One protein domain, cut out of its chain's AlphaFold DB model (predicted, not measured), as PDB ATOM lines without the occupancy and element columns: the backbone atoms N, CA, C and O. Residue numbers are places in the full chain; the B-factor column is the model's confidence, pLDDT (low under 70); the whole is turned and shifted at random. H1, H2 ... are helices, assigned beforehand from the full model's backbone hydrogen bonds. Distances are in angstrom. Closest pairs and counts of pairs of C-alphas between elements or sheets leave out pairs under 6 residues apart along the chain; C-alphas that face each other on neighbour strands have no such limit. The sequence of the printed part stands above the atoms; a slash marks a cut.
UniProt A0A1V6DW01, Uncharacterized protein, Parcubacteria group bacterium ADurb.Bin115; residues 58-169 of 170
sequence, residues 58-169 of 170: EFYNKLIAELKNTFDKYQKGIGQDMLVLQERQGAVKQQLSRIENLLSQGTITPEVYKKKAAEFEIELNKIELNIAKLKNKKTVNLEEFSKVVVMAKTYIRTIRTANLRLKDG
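AT A GLANCE: This is residues 58 to 169 of the 170 residues of an uncharacterized protein of Parcubacteria group bacterium ADurb.Bin115 (UniProt A0A1V6DW01). Two long helices, H1 and H2, lie side by side and run opposite ways, making a long, thin helical hairpin with its turn at residues 105 to 109. H2 is the longer, and its residues 157 to 167, with 168 and 169, stick out beyond H1. The printed part has 112 residues with two named helices, H1 then H2, and no named strand; the class is all helix. It is extended, a rod spanning 92 by 18 by 13 A, with a radius of gyration of the C-alphas of 25.7 A.

IN THESE COORDINATES: H1, residues 58 to 104, begins at C-alpha 58 (30.430, -19.284, -40.026) and is 68.8 A long from first to last C-alpha. H2, residues 110 to 167, is 84.9 A long and ends at C-alpha 167 (16.129, -11.683, -53.236).

HOW THE PARTS SIT: H1 and H2 touch, with the C-alphas of Leu 96 and Ala 117 closest at 6.3 A. They form a helical hairpin, at a shallow tilt of 11 degrees, opposite ways. In H1 and H2 every O i to N i+4 pair is within hydrogen-bond range.

THE WHOLE: The C-alphas farthest apart, of Gly 106 and Gly 169, are 92.3 A apart. The printed part has no cut, and the link from H1 to H2 is tight. Residues 157 to 169 stand free. The pLDDT is under 70 at residues 159 to 160 and 162 to 169.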
ATOM      1  N   GLU A  58      29.362 -19.035 -40.989       79.12
ATOM      2  CA  GLU A  58      30.430 -19.284 -40.026       79.12
ATOM      3  C   GLU A  58      29.977 -19.038 -38.579       79.12
ATOM      4  O   GLU A  58      30.227 -19.878 -37.715       79.12
ATOM      5  N   PHE A  59      29.275 -17.933 -38.306       80.38
ATOM      6  CA  PHE A  59      28.738 -17.648 -36.975       80.38
ATOM      7  C   PHE A  59      27.751 -18.729 -36.534       80.38
ATOM      8  O   PHE A  59      27.859 -19.250 -35.424       80.38
ATOM      9  N   TYR A  60      26.825 -19.122 -37.412       74.81
ATOM     10  CA  TYR A  60      25.846 -20.160 -37.092       74.81
ATOM     11  C   TYR A  60      26.498 -21.517 -36.824       74.81
ATOM     12  O   TYR A  60      26.137 -22.202 -35.866       74.81
ATOM     13  N   ASN A  61      27.487 -21.894 -37.634       79.69
ATOM     14  CA  ASN A  61      28.228 -23.133 -37.441       79.69
ATOM     15  C   ASN A  61      29.015 -23.115 -36.125       79.69
ATOM     16  O   ASN A  61      28.972 -24.099 -35.385       79.69
ATOM     17  N   LYS A  62      29.666 -21.991 -35.793       86.75
ATOM     18  CA  LYS A  62      30.354 -21.806 -34.506       86.75
ATOM     19  C   LYS A  62      29.387 -21.892 -33.330       86.75
ATOM     20  O   LYS A  62      29.677 -22.604 -32.375       86.75
ATOM     21  N   LEU A  63      28.223 -21.250 -33.413       82.69
ATOM     22  CA  LEU A  63      27.203 -21.301 -32.365       82.69
ATOM     23  C   LEU A  63      26.723 -22.737 -32.115       82.69
ATOM     24  O   LEU A  63      26.677 -23.188 -30.974       82.69
ATOM     25  N   ILE A  64      26.397 -23.481 -33.177       80.88
ATOM     26  CA  ILE A  64      25.961 -24.880 -33.055       80.88
ATOM     27  C   ILE A  64      27.082 -25.754 -32.483       80.88
ATOM     28  O   ILE A  64      26.810 -26.621 -31.650       80.88
ATOM     29  N   ALA A  65      28.325 -25.552 -32.924       86.56
ATOM     30  CA  ALA A  65      29.475 -26.293 -32.421       86.56
ATOM     31  C   ALA A  65      29.716 -26.022 -30.930       86.56
ATOM     32  O   ALA A  65      29.893 -26.967 -30.164       86.56
ATOM     33  N   GLU A  66      29.648 -24.761 -30.502       87.81
ATOM     34  CA  GLU A  66      29.867 -24.380 -29.106       87.81
ATOM     35  C   GLU A  66      28.758 -24.899 -28.190       87.81
ATOM     36  O   GLU A  66      29.034 -25.418 -27.104       87.81
ATOM     37  N   LEU A  67      27.506 -24.856 -28.657       83.25
ATOM     38  CA  LEU A  67      26.383 -25.477 -27.963       83.25
ATOM     39  C   LEU A  67      26.646 -26.975 -27.764       83.25
ATOM     40  O   LEU A  67      26.573 -27.462 -26.635       83.25
ATOM     41  N   LYS A  68      26.987 -27.712 -28.831       84.38
ATOM     42  CA  LYS A  68      27.283 -29.153 -28.743       84.38
ATOM     43  C   LYS A  68      28.434 -29.446 -27.780       84.38
ATOM     44  O   LYS A  68      28.292 -30.295 -26.911       84.38
ATOM     45  N   ASN A  69      29.535 -28.704 -27.882       90.19
ATOM     46  CA  ASN A  69      30.698 -28.866 -27.010       90.19
ATOM     47  C   ASN A  69      30.345 -28.637 -25.531       90.19
ATOM     48  O   ASN A  69      30.751 -29.399 -24.653       90.19
ATOM     49  N   THR A  70      29.552 -27.603 -25.251       87.38
ATOM     50  CA  THR A  70      29.059 -27.315 -23.898       87.38
ATOM     51  C   THR A  70      28.214 -28.469 -23.365       87.38
ATOM     52  O   THR A  70      28.387 -28.893 -22.220       87.38
ATOM     53  N   PHE A  71      27.343 -29.027 -24.205       85.19
ATOM     54  CA  PHE A  71      26.513 -30.171 -23.851       85.19
ATOM     55  C   PHE A  71      27.330 -31.439 -23.587       85.19
ATOM     56  O   PHE A  71      27.110 -32.104 -22.576       85.19
ATOM     57  N   ASP A  72      28.307 -31.745 -24.436       87.69
ATOM     58  CA  ASP A  72      29.160 -32.923 -24.278       87.69
ATOM     59  C   ASP A  72      29.983 -32.845 -22.985       87.69
ATOM     60  O   ASP A  72      30.047 -33.811 -22.218       87.69
ATOM     61  N   LYS A  73      30.553 -31.670 -22.680       90.38
ATOM     62  CA  LYS A  73      31.250 -31.416 -21.407       90.38
ATOM     63  C   LYS A  73      30.325 -31.624 -20.212       90.38
ATOM     64  O   LYS A  73      30.710 -32.279 -19.243       90.38
ATOM     65  N   TYR A  74      29.101 -31.105 -20.291       87.75
ATOM     66  CA  TYR A  74      28.098 -31.275 -19.248       87.75
ATOM     67  C   TYR A  74      27.725 -32.751 -19.036       87.75
ATOM     68  O   TYR A  74      27.734 -33.235 -17.902       87.75
ATOM     69  N   GLN A  75      27.456 -33.497 -20.114       87.88
ATOM     70  CA  GLN A  75      27.143 -34.925 -20.031       87.88
ATOM     71  C   GLN A  75      28.297 -35.736 -19.446       87.88
ATOM     72  O   GLN A  75      28.066 -36.623 -18.620       87.88
ATOM     73  N   LYS A  76      29.534 -35.418 -19.842       90.44
ATOM     74  CA  LYS A  76      30.735 -36.061 -19.310       90.44
ATOM     75  C   LYS A  76      30.882 -35.819 -17.808       90.44
ATOM     76  O   LYS A  76      31.134 -36.776 -17.083       90.44
ATOM     77  N   GLY A  77      30.658 -34.587 -17.345       91.69
ATOM     78  CA  GLY A  77      30.680 -34.249 -15.919       91.69
ATOM     79  C   GLY A  77      29.665 -35.060 -15.109       91.69
ATOM     80  O   GLY A  77      30.035 -35.711 -14.139       91.69
ATOM     81  N   ILE A  78      28.409 -35.141 -15.572       92.00
ATOM     82  CA  ILE A  78      27.396 -35.998 -14.923       92.00
ATOM     83  C   ILE A  78      27.834 -37.463 -14.894       92.00
ATOM     84  O   ILE A  78      27.607 -38.151 -13.902       92.00
ATOM     85  N   GLY A  79      28.408 -37.962 -15.991       91.50
ATOM     86  CA  GLY A  79      28.885 -39.340 -16.073       91.50
ATOM     87  C   GLY A  79      29.957 -39.644 -15.026       91.50
ATOM     88  O   GLY A  79      29.894 -40.687 -14.381       91.50
ATOM     89  N   GLN A  80      30.889 -38.713 -14.818       95.00
ATOM     90  CA  GLN A  80      31.926 -38.825 -13.794       95.00
ATOM     91  C   GLN A  80      31.330 -38.813 -12.381       95.00
ATOM     92  O   GLN A  80      31.618 -39.715 -11.600       95.00
ATOM     93  N   ASP A  81      30.439 -37.867 -12.080       95.06
ATOM     94  CA  ASP A  81      29.777 -37.792 -10.770       95.06
ATOM     95  C   ASP A  81      28.956 -39.058 -10.469       95.06
ATOM     96  O   ASP A  81      28.943 -39.561  -9.344       95.06
ATOM     97  N   MET A  82      28.283 -39.605 -11.488       95.56
ATOM     98  CA  MET A  82      27.526 -40.853 -11.375       95.56
ATOM     99  C   MET A  82      28.441 -42.031 -11.036       95.56
ATOM    100  O   MET A  82      28.113 -42.814 -10.146       95.56
ATOM    101  N   LEU A  83      29.579 -42.142 -11.721       96.19
ATOM    102  CA  LEU A  83      30.544 -43.215 -11.510       96.19
ATOM    103  C   LEU A  83      31.111 -43.172 -10.085       96.19
ATOM    104  O   LEU A  83      31.085 -44.186  -9.393       96.19
ATOM    105  N   VAL A  84      31.488 -41.987  -9.597       97.50
ATOM    106  CA  VAL A  84      31.960 -41.793  -8.214       97.50
ATOM    107  C   VAL A  84      30.910 -42.240  -7.190       97.50
ATOM    108  O   VAL A  84      31.229 -42.917  -6.210       97.50
ATOM    109  N   LEU A  85      29.636 -41.893  -7.400       97.50
ATOM    110  CA  LEU A  85      28.558 -42.318  -6.502       97.50
ATOM    111  C   LEU A  85      28.321 -43.832  -6.552       97.50
ATOM    112  O   LEU A  85      28.061 -44.429  -5.509       97.50
ATOM    113  N   GLN A  86      28.418 -44.453  -7.728       96.00
ATOM    114  CA  GLN A  86      28.275 -45.903  -7.892       96.00
ATOM    115  C   GLN A  86      29.415 -46.672  -7.220       96.00
ATOM    116  O   GLN A  86      29.159 -47.651  -6.519       96.00
ATOM    117  N   GLU A  87      30.654 -46.208  -7.368       97.50
ATOM    118  CA  GLU A  87      31.815 -46.775  -6.680       97.50
ATOM    119  C   GLU A  87      31.656 -46.679  -5.162       97.50
ATOM    120  O   GLU A  87      31.813 -47.672  -4.448       97.50
ATOM    121  N   ARG A  88      31.249 -45.506  -4.662       97.06
ATOM    122  CA  ARG A  88      30.967 -45.312  -3.236       97.06
ATOM    123  C   ARG A  88      29.837 -46.223  -2.752       97.06
ATOM    124  O   ARG A  88      29.960 -46.824  -1.689       97.06
ATOM    125  N   GLN A  89      28.762 -46.370  -3.528       97.81
ATOM    126  CA  GLN A  89      27.667 -47.288  -3.203       97.81
ATOM    127  C   GLN A  89      28.177 -48.730  -3.081       97.81
ATOM    128  O   GLN A  89      27.824 -49.433  -2.135       97.81
ATOM    129  N   GLY A  90      29.019 -49.163  -4.022       97.31
ATOM    130  CA  GLY A  90      29.652 -50.478  -4.000       97.31
ATOM    131  C   GLY A  90      30.514 -50.683  -2.756       97.31
ATOM    132  O   GLY A  90      30.391 -51.709  -2.089       97.31
ATOM    133  N   ALA A  91      31.325 -49.687  -2.392       97.88
ATOM    134  CA  ALA A  91      32.167 -49.734  -1.200       97.88
ATOM    135  C   ALA A  91      31.344 -49.867   0.094       97.88
ATOM    136  O   ALA A  91      31.656 -50.713   0.930       97.88
ATOM    137  N   VAL A  92      30.262 -49.096   0.243       97.81
ATOM    138  CA  VAL A  92      29.381 -49.178   1.424       97.81
ATOM    139  C   VAL A  92      28.671 -50.535   1.489       97.81
ATOM    140  O   VAL A  92      28.624 -51.151   2.551       97.81
ATOM    141  N   LYS A  93      28.196 -51.072   0.357       97.19
ATOM    142  CA  LYS A  93      27.608 -52.426   0.302       97.19
ATOM    143  C   LYS A  93      28.607 -53.512   0.703       97.19
ATOM    144  O   LYS A  93      28.251 -54.439   1.425       97.19
ATOM    145  N   GLN A  94      29.867 -53.387   0.284       97.88
ATOM    146  CA  GLN A  94      30.923 -54.299   0.727       97.88
ATOM    147  C   GLN A  94      31.180 -54.188   2.233       97.88
ATOM    148  O   GLN A  94      31.403 -55.205   2.885       97.88
ATOM    149  N   GLN A  95      31.144 -52.982   2.804       96.75
ATOM    150  CA  GLN A  95      31.274 -52.795   4.251       96.75
ATOM    151  C   GLN A  95      30.103 -53.420   5.015       96.75
ATOM    152  O   GLN A  95      30.341 -54.080   6.025       96.75
ATOM    153  N   LEU A  96      28.875 -53.290   4.507       96.00
ATOM    154  CA  LEU A  96      27.697 -53.943   5.076       96.00
ATOM    155  C   LEU A  96      27.861 -55.474   5.086       96.00
ATOM    156  O   LEU A  96      27.785 -56.099   6.138       96.00
ATOM    157  N   SER A  97      28.241 -56.064   3.950       96.88
ATOM    158  CA  SER A  97      28.510 -57.506   3.865       96.88
ATOM    159  C   SER A  97      29.641 -57.961   4.801       96.88
ATOM    160  O   SER A  97      29.585 -59.037   5.396       96.88
ATOM    161  N   ARG A  98      30.674 -57.131   5.002       96.75
ATOM    162  CA  ARG A  98      31.737 -57.426   5.976       96.75
ATOM    163  C   ARG A  98      31.210 -57.469   7.408       96.75
ATOM    164  O   ARG A  98      31.597 -58.376   8.138       96.75
ATOM    165  N   ILE A  99      30.355 -56.531   7.823       96.44
ATOM    166  CA  ILE A  99      29.808 -56.556   9.190       96.44
ATOM    167  C   ILE A  99      28.823 -57.711   9.398       96.44
ATOM    168  O   ILE A  99      28.785 -58.264  10.494       96.44
ATOM    169  N   GLU A 100      28.086 -58.113   8.361       95.50
ATOM    170  CA  GLU A 100      27.235 -59.309   8.388       95.50
ATOM    171  C   GLU A 100      28.079 -60.559   8.648       95.50
ATOM    172  O   GLU A 100      27.790 -61.327   9.564       95.50
ATOM    173  N   ASN A 101      29.191 -60.711   7.923       97.31
ATOM    174  CA  ASN A 101      30.117 -61.825   8.130       97.31
ATOM    175  C   ASN A 101      30.712 -61.834   9.546       97.31
ATOM    176  O   ASN A 101      30.797 -62.891  10.169       97.31
ATOM    177  N   LEU A 102      31.097 -60.668  10.080       96.75
ATOM    178  CA  LEU A 102      31.615 -60.557  11.450       96.75
ATOM    179  C   LEU A 102      30.568 -60.950  12.502       96.75
ATOM    180  O   LEU A 102      30.924 -61.549  13.519       96.75
ATOM    181  N   LEU A 103      29.289 -60.637  12.267       96.88
ATOM    182  CA  LEU A 103      28.192 -61.077  13.130       96.88
ATOM    183  C   LEU A 103      28.031 -62.600  13.066       96.88
ATOM    184  O   LEU A 103      27.947 -63.246  14.106       96.88
ATOM    185  N   SER A 104      28.037 -63.187  11.864       96.56
ATOM    186  CA  SER A 104      27.930 -64.642  11.682       96.56
ATOM    187  C   SER A 104      29.086 -65.411  12.325       96.56
ATOM    188  O   SER A 104      28.896 -66.529  12.795       96.56
ATOM    189  N   GLN A 105      30.275 -64.809  12.383       97.31
ATOM    190  CA  GLN A 105      31.449 -65.357  13.070       97.31
ATOM    191  C   GLN A 105      31.414 -65.151  14.594       97.31
ATOM    192  O   GLN A 105      32.340 -65.568  15.284       97.31
ATOM    193  N   GLY A 106      30.399 -64.463  15.131       96.12
ATOM    194  CA  GLY A 106      30.315 -64.108  16.550       96.12
ATOM    195  C   GLY A 106      31.376 -63.099  17.003       96.12
ATOM    196  O   GLY A 106      31.587 -62.927  18.199       96.12
ATOM    197  N   THR A 107      32.059 -62.433  16.064       97.50
ATOM    198  CA  THR A 107      33.120 -61.453  16.363       97.50
ATOM    199  C   THR A 107      32.547 -60.131  16.878       97.50
ATOM    200  O   THR A 107      33.201 -59.418  17.636       97.50
ATOM    201  N   ILE A 108      31.317 -59.799  16.480       97.25
ATOM    202  CA  ILE A 108      30.570 -58.639  16.977       97.25
ATOM    203  C   ILE A 108      29.223 -59.077  17.546       97.25
ATOM    204  O   ILE A 108      28.667 -60.094  17.133       97.25
ATOM    205  N   THR A 109      28.675 -58.286  18.471       97.62
ATOM    206  CA  THR A 109      27.335 -58.541  19.016       97.62
ATOM    207  C   THR A 109      26.236 -58.047  18.065       97.62
ATOM    208  O   THR A 109      26.483 -57.154  17.238       97.62
ATOM    209  N   PRO A 110      24.999 -58.561  18.198       97.25
ATOM    210  CA  PRO A 110      23.849 -58.072  17.440       97.25
ATOM    211  C   PRO A 110      23.612 -56.560  17.578       97.25
ATOM    212  O   PRO A 110      23.228 -55.903  16.611       97.25
ATOM    213  N   GLU A 111      23.874 -55.973  18.747       97.31
ATOM    214  CA  GLU A 111      23.711 -54.537  19.000       97.31
ATOM    215  C   GLU A 111      24.731 -53.704  18.217       97.31
ATOM    216  O   GLU A 111      24.374 -52.680  17.624       97.31
ATOM    217  N   VAL A 112      25.993 -54.151  18.179       96.19
ATOM    218  CA  VAL A 112      27.057 -53.498  17.400       96.19
ATOM    219  C   VAL A 112      26.732 -53.564  15.912       96.19
ATOM    220  O   VAL A 112      26.824 -52.545  15.222       96.19
ATOM    221  N   TYR A 113      26.295 -54.734  15.433       97.50
ATOM    222  CA  TYR A 113      25.833 -54.907  14.060       97.50
ATOM    223  C   TYR A 113      24.691 -53.943  13.734       97.50
ATOM    224  O   TYR A 113      24.805 -53.166  12.790       97.50
ATOM    225  N   LYS A 114      23.628 -53.921  14.547       97.62
ATOM    226  CA  LYS A 114      22.445 -53.082  14.313       97.62
ATOM    227  C   LYS A 114      22.808 -51.602  14.194       97.62
ATOM    228  O   LYS A 114      22.305 -50.916  13.308       97.62
ATOM    229  N   LYS A 115      23.703 -51.113  15.059       97.38
ATOM    230  CA  LYS A 115      24.180 -49.726  14.999       97.38
ATOM    231  C   LYS A 115      24.930 -49.442  13.694       97.38
ATOM    232  O   LYS A 115      24.659 -48.436  13.046       97.38
ATOM    233  N   LYS A 116      25.854 -50.322  13.298       96.81
ATOM    234  CA  LYS A 116      26.673 -50.134  12.090       96.81
ATOM    235  C   LYS A 116      25.883 -50.307  10.796       96.81
ATOM    236  O   LYS A 116      26.061 -49.513   9.878       96.81
ATOM    237  N   ALA A 117      24.978 -51.278  10.745       96.38
ATOM    238  CA  ALA A 117      24.068 -51.473   9.624       96.38
ATOM    239  C   ALA A 117      23.214 -50.219   9.393       96.38
ATOM    240  O   ALA A 117      23.182 -49.710   8.278       96.38
ATOM    241  N   ALA A 118      22.639 -49.643  10.455       97.44
ATOM    242  CA  ALA A 118      21.868 -48.406  10.352       97.44
ATOM    243  C   ALA A 118      22.706 -47.220   9.828       97.44
ATOM    244  O   ALA A 118      22.227 -46.438   9.007       97.44
ATOM    245  N   GLU A 119      23.965 -47.082  10.262       97.31
ATOM    246  CA  GLU A 119      24.885 -46.056   9.743       97.31
ATOM    247  C   GLU A 119      25.113 -46.215   8.226       97.31
ATOM    248  O   GLU A 119      25.014 -45.235   7.479       97.31
ATOM    249  N   PHE A 120      25.355 -47.442   7.757       97.44
ATOM    250  CA  PHE A 120      25.552 -47.735   6.333       97.44
ATOM    251  C   PHE A 120      24.275 -47.572   5.506       97.44
ATOM    252  O   PHE A 120      24.335 -47.036   4.402       97.44
ATOM    253  N   GLU A 121      23.114 -47.966   6.027       96.44
ATOM    254  CA  GLU A 121      21.819 -47.758   5.369       96.44
ATOM    255  C   GLU A 121      21.515 -46.267   5.180       96.44
ATOM    256  O   GLU A 121      21.082 -45.846   4.106       96.44
ATOM    257  N   ILE A 122      21.804 -45.433   6.184       97.75
ATOM    258  CA  ILE A 122      21.680 -43.973   6.064       97.75
ATOM    259  C   ILE A 122      22.593 -43.442   4.953       97.75
ATOM    260  O   ILE A 122      22.191 -42.560   4.188       97.75
ATOM    261  N   GLU A 123      23.824 -43.943   4.854       97.12
ATOM    262  CA  GLU A 123      24.743 -43.548   3.789       97.12
ATOM    263  C   GLU A 123      24.259 -44.004   2.406       97.12
ATOM    264  O   GLU A 123      24.259 -43.198   1.472       97.12
ATOM    265  N   LEU A 124      23.777 -45.243   2.276       97.69
ATOM    266  CA  LEU A 124      23.202 -45.765   1.034       97.69
ATOM    267  C   LEU A 124      22.014 -44.922   0.573       97.69
ATOM    268  O   LEU A 124      21.996 -44.489  -0.579       97.69
ATOM    269  N   ASN A 125      21.100 -44.580   1.481       97.81
ATOM    270  CA  ASN A 125      19.963 -43.711   1.180       97.81
ATOM    271  C   ASN A 125      20.416 -42.333   0.670       97.81
ATOM    272  O   ASN A 125      19.871 -41.805  -0.301       97.81
ATOM    273  N   LYS A 126      21.452 -41.739   1.279       97.69
ATOM    274  CA  LYS A 126      22.019 -40.463   0.803       97.69
ATOM    275  C   LYS A 126      22.608 -40.592  -0.602       97.69
ATOM    276  O   LYS A 126      22.406 -39.702  -1.430       97.69
ATOM    277  N   ILE A 127      23.331 -41.677  -0.877       97.69
ATOM    278  CA  ILE A 127      23.915 -41.939  -2.197       97.69
ATOM    279  C   ILE A 127      22.808 -42.113  -3.243       97.69
ATOM    280  O   ILE A 127      22.874 -41.497  -4.307       97.69
ATOM    281  N   GLU A 128      21.760 -42.870  -2.931       97.00
ATOM    282  CA  GLU A 128      20.624 -43.102  -3.828       97.00
ATOM    283  C   GLU A 128      19.863 -41.817  -4.153       97.00
ATOM    284  O   GLU A 128      19.566 -41.552  -5.322       97.00
ATOM    285  N   LEU A 129      19.637 -40.957  -3.157       97.62
ATOM    286  CA  LEU A 129      19.057 -39.630  -3.373       97.62
ATOM    287  C   LEU A 129      19.922 -38.773  -4.306       97.62
ATOM    288  O   LEU A 129      19.396 -38.079  -5.177       97.62
ATOM    289  N   ASN A 130      21.247 -38.820  -4.162       97.00
ATOM    290  CA  ASN A 130      22.155 -38.071  -5.030       97.00
ATOM    291  C   ASN A 130      22.175 -38.624  -6.463       97.00
ATOM    292  O   ASN A 130      22.141 -37.846  -7.417       97.00
ATOM    293  N   ILE A 131      22.134 -39.949  -6.627       95.81
ATOM    294  CA  ILE A 131      21.983 -40.602  -7.935       95.81
ATOM    295  C   ILE A 131      20.670 -40.168  -8.597       95.81
ATOM    296  O   ILE A 131      20.664 -39.799  -9.773       95.81
ATOM    297  N   ALA A 132      19.559 -40.167  -7.856       95.31
ATOM    298  CA  ALA A 132      18.261 -39.733  -8.367       95.31
ATOM    299  C   ALA A 132      18.284 -38.257  -8.803       95.31
ATOM    300  O   ALA A 132      17.818 -37.930  -9.897       95.31
ATOM    301  N   LYS A 133      18.898 -37.375  -8.003       94.94
ATOM    302  CA  LYS A 133      19.093 -35.958  -8.354       94.94
ATOM    303  C   LYS A 133      19.895 -35.790  -9.641       94.94
ATOM    304  O   LYS A 133      19.472 -35.037 -10.513       94.94
ATOM    305  N   LEU A 134      21.011 -36.505  -9.795       93.88
ATOM    306  CA  LEU A 134      21.825 -36.450 -11.015       93.88
ATOM    307  C   LEU A 134      21.074 -36.967 -12.243       93.88
ATOM    308  O   LEU A 134      21.162 -36.356 -13.308       93.88
ATOM    309  N   LYS A 135      20.304 -38.054 -12.105       91.38
ATOM    310  CA  LYS A 135      19.451 -38.561 -13.190       91.38
ATOM    311  C   LYS A 135      18.429 -37.516 -13.622       91.38
ATOM    312  O   LYS A 135      18.319 -37.249 -14.814       91.38
ATOM    313  N   ASN A 136      17.743 -36.885 -12.670       90.44
ATOM    314  CA  ASN A 136      16.774 -35.839 -12.981       90.44
ATOM    315  C   ASN A 136      17.445 -34.630 -13.657       90.44
ATOM    316  O   ASN A 136      17.006 -34.176 -14.709       90.44
ATOM    317  N   LYS A 137      18.581 -34.173 -13.115       88.19
ATOM    318  CA  LYS A 137      19.369 -33.062 -13.671       88.19
ATOM    319  C   LYS A 137      19.852 -33.340 -15.101       88.19
ATOM    320  O   LYS A 137      19.928 -32.429 -15.923       88.19
ATOM    321  N   LYS A 138      20.183 -34.597 -15.418       87.00
ATOM    322  CA  LYS A 138      20.529 -35.024 -16.781       87.00
ATOM    323  C   LYS A 138      19.338 -34.877 -17.727       87.00
ATOM    324  O   LYS A 138      19.512 -34.346 -18.819       87.00
ATOM    325  N   THR A 139      18.158 -35.339 -17.313       82.88
ATOM    326  CA  THR A 139      16.934 -35.295 -18.124       82.88
ATOM    327  C   THR A 139      16.478 -33.861 -18.387       82.88
ATOM    328  O   THR A 139      16.313 -33.492 -19.547       82.88
ATOM    329  N   VAL A 140      16.348 -33.043 -17.336       77.69
ATOM    330  CA  VAL A 140      15.888 -31.644 -17.439       77.69
ATOM    331  C   VAL A 140      16.787 -30.839 -18.377       77.69
ATOM    332  O   VAL A 140      16.310 -30.239 -19.338       77.69
ATOM    333  N   ASN A 141      18.105 -30.903 -18.181       80.81
ATOM    334  CA  ASN A 141      19.029 -30.122 -19.001       80.81
ATOM    335  C   ASN A 141      19.097 -30.608 -20.455       80.81
ATOM    336  O   ASN A 141      19.383 -29.813 -21.346       80.81
ATOM    337  N   LEU A 142      18.840 -31.893 -20.722       78.62
ATOM    338  CA  LEU A 142      18.765 -32.409 -22.090       78.62
ATOM    339  C   LEU A 142      17.541 -31.853 -22.825       78.62
ATOM    340  O   LEU A 142      17.642 -31.495 -24.000       78.62
ATOM    341  N   GLU A 143      16.412 -31.736 -22.131       79.44
ATOM    342  CA  GLU A 143      15.203 -31.130 -22.680       79.44
ATOM    343  C   GLU A 143      15.400 -29.633 -22.970       79.44
ATOM    344  O   GLU A 143      15.105 -29.171 -24.073       79.44
ATOM    345  N   GLU A 144      15.955 -28.879 -22.018       82.25
ATOM    346  CA  GLU A 144      16.252 -27.452 -22.190       82.25
ATOM    347  C   GLU A 144      17.248 -27.206 -23.325       82.25
ATOM    348  O   GLU A 144      17.018 -26.363 -24.195       82.25
ATOM    349  N   PHE A 145      18.325 -27.987 -23.376       79.19
ATOM    350  CA  PHE A 145      19.325 -27.863 -24.427       79.19
ATOM    351  C   PHE A 145      18.738 -28.167 -25.813       79.19
ATOM    352  O   PHE A 145      18.996 -27.442 -26.776       79.19
ATOM    353  N   SER A 146      17.886 -29.194 -25.915       76.19
ATOM    354  CA  SER A 146      17.160 -29.508 -27.150       76.19
ATOM    355  C   SER A 146      16.304 -28.325 -27.617       76.19
ATOM    356  O   SER A 146      16.363 -27.950 -28.791       76.19
ATOM    357  N   LYS A 147      15.582 -27.666 -26.699       83.25
ATOM    358  CA  LYS A 147      14.780 -26.467 -27.003       83.25
ATOM    359  C   LYS A 147      15.642 -25.332 -27.552       83.25
ATOM    360  O   LYS A 147      15.284 -24.754 -28.577       83.25
ATOM    361  N   VAL A 148      16.791 -25.049 -26.934       81.31
ATOM    362  CA  VAL A 148      17.717 -23.998 -27.396       81.31
ATOM    363  C   VAL A 148      18.243 -24.301 -28.800       81.31
ATOM    364  O   VAL A 148      18.243 -23.427 -29.666       81.31
ATOM    365  N   VAL A 149      18.635 -25.549 -29.071       77.69
ATOM    366  CA  VAL A 149      19.118 -25.955 -30.400       77.69
ATOM    367  C   VAL A 149      18.014 -25.853 -31.454       77.69
ATOM    368  O   VAL A 149      18.270 -25.384 -32.566       77.69
ATOM    369  N   VAL A 150      16.789 -26.277 -31.132       80.38
ATOM    370  CA  VAL A 150      15.635 -26.150 -32.033       80.38
ATOM    371  C   VAL A 150      15.325 -24.681 -32.298       80.38
ATOM    372  O   VAL A 150      15.160 -24.305 -33.456       80.38
ATOM    373  N   MET A 151      15.311 -23.837 -31.266       79.81
ATOM    374  CA  MET A 151      15.083 -22.399 -31.403       79.81
ATOM    375  C   MET A 151      16.137 -21.752 -32.306       79.81
ATOM    376  O   MET A 151      15.776 -21.054 -33.253       79.81
ATOM    377  N   ALA A 152      17.421 -22.047 -32.080       77.38
ATOM    378  CA  ALA A 152      18.511 -21.545 -32.911       77.38
ATOM    379  C   ALA A 152      18.342 -21.971 -34.379       77.38
ATOM    380  O   ALA A 152      18.412 -21.137 -35.279       77.38
ATOM    381  N   LYS A 153      18.037 -23.250 -34.638       74.75
ATOM    382  CA  LYS A 153      17.788 -23.763 -35.997       74.75
ATOM    383  C   LYS A 153      16.579 -23.106 -36.664       74.75
ATOM    384  O   LYS A 153      16.650 -22.769 -37.846       74.75
ATOM    385  N   THR A 154      15.482 -22.932 -35.932       78.81
ATOM    386  CA  THR A 154      14.263 -22.295 -36.442       78.81
ATOM    387  C   THR A 154      14.529 -20.839 -36.790       78.81
ATOM    388  O   THR A 154      14.194 -20.417 -37.890       78.81
ATOM    389  N   TYR A 155      15.208 -20.094 -35.917       76.44
ATOM    390  CA  TYR A 155      15.585 -18.706 -36.171       76.44
ATOM    391  C   TYR A 155      16.472 -18.569 -37.418       76.44
ATOM    392  O   TYR A 155      16.163 -17.779 -38.308       76.44
ATOM    393  N   ILE A 156      17.502 -19.419 -37.544       72.31
ATOM    394  CA  ILE A 156      18.357 -19.500 -38.741       72.31
ATOM    395  C   ILE A 156      17.517 -19.726 -40.000       72.31
ATOM    396  O   ILE A 156      17.696 -19.047 -41.011       72.31
ATOM    397  N   ARG A 157      16.590 -20.689 -39.954       75.19
ATOM    398  CA  ARG A 157      15.728 -21.019 -41.091       75.19
ATOM    399  C   ARG A 157      14.813 -19.854 -41.460       75.19
ATOM    400  O   ARG A 157      14.665 -19.572 -42.649       75.19
ATOM    401  N   THR A 158      14.221 -19.182 -40.475       77.06
ATOM    402  CA  THR A 158      13.339 -18.031 -40.690       77.06
ATOM    403  C   THR A 158      14.095 -16.881 -41.344       77.06
ATOM    404  O   THR A 158      13.636 -16.383 -42.368       77.06
ATOM    405  N   ILE A 159      15.284 -16.531 -40.841       69.94
ATOM    406  CA  ILE A 159      16.138 -15.500 -41.450       69.94
ATOM    407  C   ILE A 159      16.516 -15.881 -42.878       69.94
ATOM    408  O   ILE A 159      16.333 -15.089 -43.797       69.94
ATOM    409  N   ARG A 160      16.997 -17.106 -43.115       69.38
ATOM    410  CA  ARG A 160      17.357 -17.546 -44.473       69.38
ATOM    411  C   ARG A 160      16.169 -17.484 -45.432       69.38
ATOM    412  O   ARG A 160      16.320 -17.014 -46.551       69.38
ATOM    413  N   THR A 161      14.986 -17.905 -44.988       71.56
ATOM    414  CA  THR A 161      13.764 -17.862 -45.810       71.56
ATOM    415  C   THR A 161      13.330 -16.423 -46.093       71.56
ATOM    416  O   THR A 161      12.937 -16.116 -47.215       71.56
ATOM    417  N   ALA A 162      13.426 -15.531 -45.103       66.12
ATOM    418  CA  ALA A 162      13.125 -14.114 -45.273       66.12
ATOM    419  C   ALA A 162      14.087 -13.452 -46.273       66.12
ATOM    420  O   ALA A 162      13.635 -12.760 -47.177       66.12
ATOM    421  N   ASN A 163      15.390 -13.740 -46.185       60.53
ATOM    422  CA  ASN A 163      16.376 -13.233 -47.142       60.53
ATOM    423  C   ASN A 163      16.181 -13.767 -48.562       60.53
ATOM    424  O   ASN A 163      16.384 -13.022 -49.515       60.53
ATOM    425  N   LEU A 164      15.810 -15.042 -48.719       58.66
ATOM    426  CA  LEU A 164      15.508 -15.614 -50.035       58.66
ATOM    427  C   LEU A 164      14.301 -14.906 -50.665       58.66
ATOM    428  O   LEU A 164      14.383 -14.450 -51.796       58.66
ATOM    429  N   ARG A 165      13.231 -14.686 -49.890       57.88
ATOM    430  CA  ARG A 165      12.049 -13.937 -50.348       57.88
ATOM    431  C   ARG A 165      12.345 -12.479 -50.709       57.88
ATOM    432  O   ARG A 165      11.694 -11.952 -51.598       57.88
ATOM    433  N   LEU A 166      13.313 -11.844 -50.045       52.81
ATOM    434  CA  LEU A 166      13.774 -10.493 -50.393       52.81
ATOM    435  C   LEU A 166      14.645 -10.468 -51.661       52.81
ATOM    436  O   LEU A 166      14.697  -9.445 -52.333       52.81
ATOM    437  N   LYS A 167      15.329 -11.569 -52.003       47.78
ATOM    438  CA  LYS A 167      16.129 -11.683 -53.236       47.78
ATOM    439  C   LYS A 167      15.304 -12.059 -54.469       47.78
ATOM    440  O   LYS A 167      15.682 -11.661 -55.565       47.78
ATOM    441  N   ASP A 168      14.202 -12.786 -54.288       46.62
ATOM    442  CA  ASP A 168      13.377 -13.311 -55.388       46.62
ATOM    443  C   ASP A 168      12.248 -12.360 -55.853       46.62
ATOM    444  O   ASP A 168      11.502 -12.706 -56.765       46.62
ATOM    445  N   GLY A 169      12.141 -11.152 -55.286       38.88
ATOM    446  CA  GLY A 169      11.304 -10.071 -55.824       38.88
ATOM    447  C   GLY A 169       9.841 -10.063 -55.363       38.88
ATOM    448  O   GLY A 169       8.962 -10.670 -55.976       38.88
TER     449      GLY A 169